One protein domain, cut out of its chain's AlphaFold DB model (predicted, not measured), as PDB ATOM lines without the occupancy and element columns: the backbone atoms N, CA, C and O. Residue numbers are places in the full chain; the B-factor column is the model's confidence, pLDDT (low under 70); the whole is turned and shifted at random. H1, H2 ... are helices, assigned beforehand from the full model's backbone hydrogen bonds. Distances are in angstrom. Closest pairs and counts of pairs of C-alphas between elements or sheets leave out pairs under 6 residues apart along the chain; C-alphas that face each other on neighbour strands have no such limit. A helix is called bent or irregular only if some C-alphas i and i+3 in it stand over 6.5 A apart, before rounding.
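AT A GLANCE: This is residues 2 to 46 of the 116 residues of an uncharacterized protein of Coptis chinensis (UniProt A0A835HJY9). The printed part is a long, open zigzag: two longer helices, H1 and H3, make its two ends, and a single short helical turn, H2, sits in the middle between them. The free parts of the two ends, residues 2 to 10 of H1 and residues 37 to 46, of which 37 to 44 belong to H3, stick out in opposite directions from this middle, and there is no shared core. The printed part has 45 residues with three named helices in the order H1, H2, H3 and no named strand, and its class is all helix. It is only just extended, close to loose, with a radius of gyration of the C-alphas of 14.1 A, and it spans 51 by 20 by 8 A along its three main axes, the outline of a rod.

IN THESE COORDINATES: H1 is residues 2 to 18, the longest helix, and measures 24.3 A from C-alpha 2 at (15.700, 103.355, 51.181) to C-alpha 18 at (24.379, 109.970, 29.430). H2 is residues 22 to 25, four residues, with C-alpha 22 at (32.564, 107.949, 31.574). H3 is residues 31 to 44 and measures 19.6 A, ending at C-alpha 44 at (47.815, 105.944, 18.462). Residues 45 and 46 follow it.

HOW THE PARTS SIT: H1 touches no helix. It is close to H2 but not clearly touching, with 2 pairs of C-alphas within 8 A; the closest C-alphas are those of Lys 15 and Leu 24, 7.0 A apart. H2 and H3 touch, with 4 pairs of C-alphas within 8 A, and H3 touches H2 with residues 32 to 33 alone. Their closest C-alphas are those of Glu 25 and Tyr 32, 6.5 A apart. H1 and H3 are apart. In H1 and H3 every backbone O i to N i+4 pair is within hydrogen-bond range, while H2 is too short for such a pair. None of the three helices is bent or irregular.

THE WHOLE: The two C-alphas farthest apart are those of Glu 2 and Ile 46, the first and last printed residues, at 51.5 A. The printed part has no cut. The link from H1 to H2, 3 residues, and the link from H2 to H3, 5 residues, are both tight. Residues 26 to 31 also stand free. The mean pLDDT of the printed part is 73.1, and 16 residues are under 70, namely residues 14 to 16 and 18 to 30; H2 has a mean of 59 and H3 of 81.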
ATOM      1  N   GLU A   2      16.225 102.516  52.285       72.06
ATOM      2  CA  GLU A   2      15.700 103.355  51.181       72.06
ATOM      3  C   GLU A   2      16.699 104.275  50.451       72.06
ATOM      4  O   GLU A   2      16.687 104.348  49.227       72.06
ATOM      5  N   ILE A   3      17.598 104.974  51.159       72.75
ATOM      6  CA  ILE A   3      18.477 105.978  50.516       72.75
ATOM      7  C   ILE A   3      19.476 105.330  49.539       72.75
ATOM      8  O   ILE A   3      19.838 105.922  48.525       72.75
ATOM      9  N   SER A   4      19.921 104.103  49.829       74.94
ATOM     10  CA  SER A   4      20.862 103.370  48.969       74.94
ATOM     11  C   SER A   4      20.205 102.920  47.664       74.94
ATOM     12  O   SER A   4      20.823 102.962  46.599       74.94
ATOM     13  N   GLU A   5      18.947 102.498  47.747       81.38
ATOM     14  CA  GLU A   5      18.171 102.033  46.599       81.38
ATOM     15  C   GLU A   5      17.795 103.203  45.688       81.38
ATOM     16  O   GLU A   5      18.004 103.120  44.478       81.38
ATOM     17  N   LEU A   6      17.373 104.332  46.271       82.06
ATOM     18  CA  LEU A   6      17.079 105.560  45.525       82.06
ATOM     19  C   LEU A   6      18.306 106.078  44.768       82.06
ATOM     20  O   LEU A   6      18.220 106.338  43.569       82.06
ATOM     21  N   LYS A   7      19.473 106.132  45.424       77.94
ATOM     22  CA  LYS A   7      20.734 106.508  44.761       77.94
ATOM     23  C   LYS A   7      21.101 105.547  43.631       77.94
ATOM     24  O   LYS A   7      21.585 105.976  42.588       77.94
ATOM     25  N   SER A   8      20.863 104.249  43.811       78.12
ATOM     26  CA  SER A   8      21.153 103.241  42.782       78.12
ATOM     27  C   SER A   8      20.236 103.385  41.563       78.12
ATOM     28  O   SER A   8      20.688 103.233  40.426       78.12
ATOM     29  N   MET A   9      18.965 103.724  41.785       81.94
ATOM     30  CA  MET A   9      17.995 103.973  40.721       81.94
ATOM     31  C   MET A   9      18.300 105.272  39.965       81.94
ATOM     32  O   MET A   9      18.299 105.276  38.734       81.94
ATOM     33  N   GLU A  10      18.648 106.344  40.678       80.06
ATOM     34  CA  GLU A  10      19.072 107.615  40.083       80.06
ATOM     35  C   GLU A  10      20.316 107.430  39.199       80.06
ATOM     36  O   GLU A  10      20.325 107.836  38.035       80.06
ATOM     37  N   ILE A  11      21.325 106.711  39.698       74.56
ATOM     38  CA  ILE A  11      22.520 106.334  38.931       74.56
ATOM     39  C   ILE A  11      22.147 105.564  37.655       74.56
ATOM     40  O   ILE A  11      22.700 105.841  36.593       74.56
ATOM     41  N   SER A  12      21.207 104.615  37.725       74.81
ATOM     42  CA  SER A  12      20.762 103.828  36.563       74.81
ATOM     43  C   SER A  12      20.119 104.700  35.475       74.81
ATOM     44  O   SER A  12      20.417 104.552  34.287       74.81
ATOM     45  N   ILE A  13      19.296 105.670  35.880       79.94
ATOM     46  CA  ILE A  13      18.655 106.620  34.962       79.94
ATOM     47  C   ILE A  13      19.707 107.506  34.289       79.94
ATOM     48  O   ILE A  13      19.668 107.697  33.069       79.94
ATOM     49  N   TRP A  14      20.680 108.012  35.050       68.94
ATOM     50  CA  TRP A  14      21.778 108.799  34.486       68.94
ATOM     51  C   TRP A  14      22.671 107.967  33.553       68.94
ATOM     52  O   TRP A  14      23.069 108.487  32.512       68.94
ATOM     53  N   LYS A  15      22.895 106.668  33.825       67.38
ATOM     54  CA  LYS A  15      23.607 105.750  32.903       67.38
ATOM     55  C   LYS A  15      22.904 105.640  31.554       67.38
ATOM     56  O   LYS A  15      23.555 105.724  30.517       67.38
ATOM     57  N   GLN A  16      21.581 105.470  31.562       68.12
ATOM     58  CA  GLN A  16      20.801 105.383  30.326       68.12
ATOM     59  C   GLN A  16      20.793 106.706  29.548       68.12
ATOM     60  O   GLN A  16      20.888 106.691  28.320       68.12
ATOM     61  N   LYS A  17      20.703 107.846  30.246       70.75
ATOM     62  CA  LYS A  17      20.644 109.176  29.616       70.75
ATOM     63  C   LYS A  17      21.984 109.656  29.071       70.75
ATOM     64  O   LYS A  17      22.005 110.264  28.004       70.75
ATOM     65  N   ALA A  18      23.082 109.402  29.779       65.88
ATOM     66  CA  ALA A  18      24.379 109.970  29.430       65.88
ATOM     67  C   ALA A  18      24.941 109.415  28.114       65.88
ATOM     68  O   ALA A  18      25.739 110.091  27.480       65.88
ATOM     69  N   ARG A  19      24.574 108.187  27.697       60.09
ATOM     70  CA  ARG A  19      25.209 107.441  26.579       60.09
ATOM     71  C   ARG A  19      26.743 107.302  26.677       60.09
ATOM     72  O   ARG A  19      27.341 106.627  25.847       60.09
ATOM     73  N   THR A  20      27.363 107.874  27.702       57.31
ATOM     74  CA  THR A  20      28.780 107.829  28.030       57.31
ATOM     75  C   THR A  20      28.910 107.294  29.447       57.31
ATOM     76  O   THR A  20      28.552 107.954  30.424       57.31
ATOM     77  N   THR A  21      29.428 106.076  29.564       59.84
ATOM     78  CA  THR A  21      29.725 105.408  30.840       59.84
ATOM     79  C   THR A  21      30.781 106.165  31.666       59.84
ATOM     80  O   THR A  21      30.897 105.948  32.870       59.84
ATOM     81  N   GLU A  22      31.491 107.107  31.031       58.78
ATOM     82  CA  GLU A  22      32.564 107.949  31.574       58.78
ATOM     83  C   GLU A  22      32.187 108.699  32.859       58.78
ATOM     84  O   GLU A  22      32.933 108.641  33.833       58.78
ATOM     85  N   ALA A  23      31.012 109.337  32.908       57.03
ATOM     86  CA  ALA A  23      30.601 110.160  34.051       57.03
ATOM     87  C   ALA A  23      30.293 109.348  35.325       57.03
ATOM     88  O   ALA A  23      30.285 109.895  36.421       57.03
ATOM     89  N   LEU A  24      30.021 108.045  35.189       59.03
ATOM     90  CA  LEU A  24      29.541 107.192  36.286       59.03
ATOM     91  C   LEU A  24      30.571 106.148  36.721       59.03
ATOM     92  O   LEU A  24      30.569 105.731  37.879       59.03
ATOM     93  N   GLU A  25      31.453 105.730  35.815       59.75
ATOM     94  CA  GLU A  25      32.584 104.849  36.130       59.75
ATOM     95  C   GLU A  25      33.873 105.624  36.430       59.75
ATOM     96  O   GLU A  25      34.782 105.066  37.041       59.75
ATOM     97  N   GLY A  26      33.941 106.919  36.094       57.94
ATOM     98  CA  GLY A  26      35.073 107.786  36.437       57.94
ATOM     99  C   GLY A  26      35.319 107.917  37.946       57.94
ATOM    100  O   GLY A  26      36.470 107.948  38.373       57.94
ATOM    101  N   GLU A  27      34.262 107.908  38.767       57.00
ATOM    102  CA  GLU A  27      34.372 108.023  40.232       57.00
ATOM    103  C   GLU A  27      34.582 106.677  40.956       57.00
ATOM    104  O   GLU A  27      34.899 106.652  42.147       57.00
ATOM    105  N   ARG A  28      34.433 105.535  40.267       58.22
ATOM    106  CA  ARG A  28      34.576 104.193  40.861       58.22
ATOM    107  C   ARG A  28      35.697 103.407  40.188       58.22
ATOM    108  O   ARG A  28      35.498 102.778  39.160       58.22
ATOM    109  N   ASN A  29      36.857 103.399  40.843       59.78
ATOM    110  CA  ASN A  29      37.974 102.468  40.639       59.78
ATOM    111  C   ASN A  29      38.284 102.116  39.164       59.78
ATOM    112  O   ASN A  29      38.198 100.959  38.750       59.78
ATOM    113  N   THR A  30      38.605 103.168  38.399       63.22
ATOM    114  CA  THR A  30      39.663 103.322  37.369       63.22
ATOM    115  C   THR A  30      39.862 102.281  36.257       63.22
ATOM    116  O   THR A  30      40.560 102.588  35.295       63.22
ATOM    117  N   THR A  31      39.239 101.102  36.267       71.00
ATOM    118  CA  THR A  31      39.422 100.066  35.227       71.00
ATOM    119  C   THR A  31      38.905 100.541  33.872       71.00
ATOM    120  O   THR A  31      39.556 100.333  32.851       71.00
ATOM    121  N   TYR A  32      37.772 101.244  33.867       70.44
ATOM    122  CA  TYR A  32      37.197 101.842  32.666       70.44
ATOM    123  C   TYR A  32      38.105 102.927  32.073       70.44
ATOM    124  O   TYR A  32      38.415 102.891  30.886       70.44
ATOM    125  N   PHE A  33      38.620 103.834  32.909       72.12
ATOM    126  CA  PHE A  33      39.564 104.861  32.466       72.12
ATOM    127  C   PHE A  33      40.871 104.245  31.949       72.12
ATOM    128  O   PHE A  33      41.348 104.613  30.878       72.12
ATOM    129  N   HIS A  34      41.419 103.242  32.640       78.44
ATOM    130  CA  HIS A  34      42.590 102.506  32.165       78.44
ATOM    131  C   HIS A  34      42.326 101.798  30.829       78.44
ATOM    132  O   HIS A  34      43.192 101.819  29.955       78.44
ATOM    133  N   ALA A  35      41.143 101.208  30.634       82.19
ATOM    134  CA  ALA A  35      40.760 100.574  29.374       82.19
ATOM    135  C   ALA A  35      40.599 101.595  28.240       82.19
ATOM    136  O   ALA A  35      41.089 101.353  27.135       82.19
ATOM    137  N   LEU A  36      39.984 102.749  28.509       81.62
ATOM    138  CA  LEU A  36      39.869 103.853  27.556       81.62
ATOM    139  C   LEU A  36      41.238 104.396  27.150       81.62
ATOM    140  O   LEU A  36      41.531 104.483  25.956       81.62
ATOM    141  N   VAL A  37      42.095 104.707  28.126       81.88
ATOM    142  CA  VAL A  37      43.462 105.186  27.881       81.88
ATOM    143  C   VAL A  37      44.246 104.144  27.092       81.88
ATOM    144  O   VAL A  37      44.830 104.482  26.069       81.88
ATOM    145  N   LYS A  38      44.195 102.866  27.482       85.62
ATOM    146  CA  LYS A  38      44.855 101.777  26.748       85.62
ATOM    147  C   LYS A  38      44.332 101.650  25.317       85.62
ATOM    148  O   LYS A  38      45.117 101.471  24.397       85.62
ATOM    149  N   SER A  39      43.024 101.779  25.111       84.31
ATOM    150  CA  SER A  39      42.411 101.757  23.781       84.31
ATOM    151  C   SER A  39      42.881 102.937  22.922       84.31
ATOM    152  O   SER A  39      43.192 102.761  21.746       84.31
ATOM    153  N   SER A  40      42.985 104.127  23.515       83.62
ATOM    154  CA  SER A  40      43.510 105.325  22.854       83.62
ATOM    155  C   SER A  40      44.993 105.195  22.502       83.62
ATOM    156  O   SER A  40      45.388 105.476  21.369       83.62
ATOM    157  N   LEU A  41      45.800 104.691  23.442       84.44
ATOM    158  CA  LEU A  41      47.222 104.420  23.241       84.44
ATOM    159  C   LEU A  41      47.433 103.379  22.144       84.44
ATOM    160  O   LEU A  41      48.230 103.620  21.250       84.44
ATOM    161  N   ASN A  42      46.672 102.282  22.146       84.81
ATOM    162  CA  ASN A  42      46.755 101.255  21.106       84.81
ATOM    163  C   ASN A  42      46.383 101.799  19.719       84.81
ATOM    164  O   ASN A  42      47.013 101.428  18.737       84.81
ATOM    165  N   ARG A  43      45.373 102.678  19.623       84.94
ATOM    166  CA  ARG A  43      45.009 103.331  18.351       84.94
ATOM    167  C   ARG A  43      46.082 104.295  17.854       84.94
ATOM    168  O   ARG A  43      46.234 104.453  16.651       84.94
ATOM    169  N   SER A  44      46.783 104.949  18.776       84.56
ATOM    170  CA  SER A  44      47.815 105.944  18.462       84.56
ATOM    171  C   SER A  44      49.217 105.333  18.394       84.56
ATOM    172  O   SER A  44      50.189 106.047  18.151       84.56
ATOM    173  N   GLN A  45      49.345 104.028  18.644       88.25
ATOM    174  CA  GLN A  45      50.622 103.340  18.646       88.25
ATOM    175  C   GLN A  45      51.111 103.173  17.213       88.25
ATOM    176  O   GLN A  45      50.466 102.540  16.379       88.25
ATOM    177  N   ILE A  46      52.306 103.689  16.955       91.12
ATOM    178  CA  ILE A  46      53.016 103.440  15.708       91.12
ATOM    179  C   ILE A  46      53.634 102.045  15.812       91.12
ATOM    180  O   ILE A  46      54.488 101.807  16.666       91.12
TER     181      ILE A  46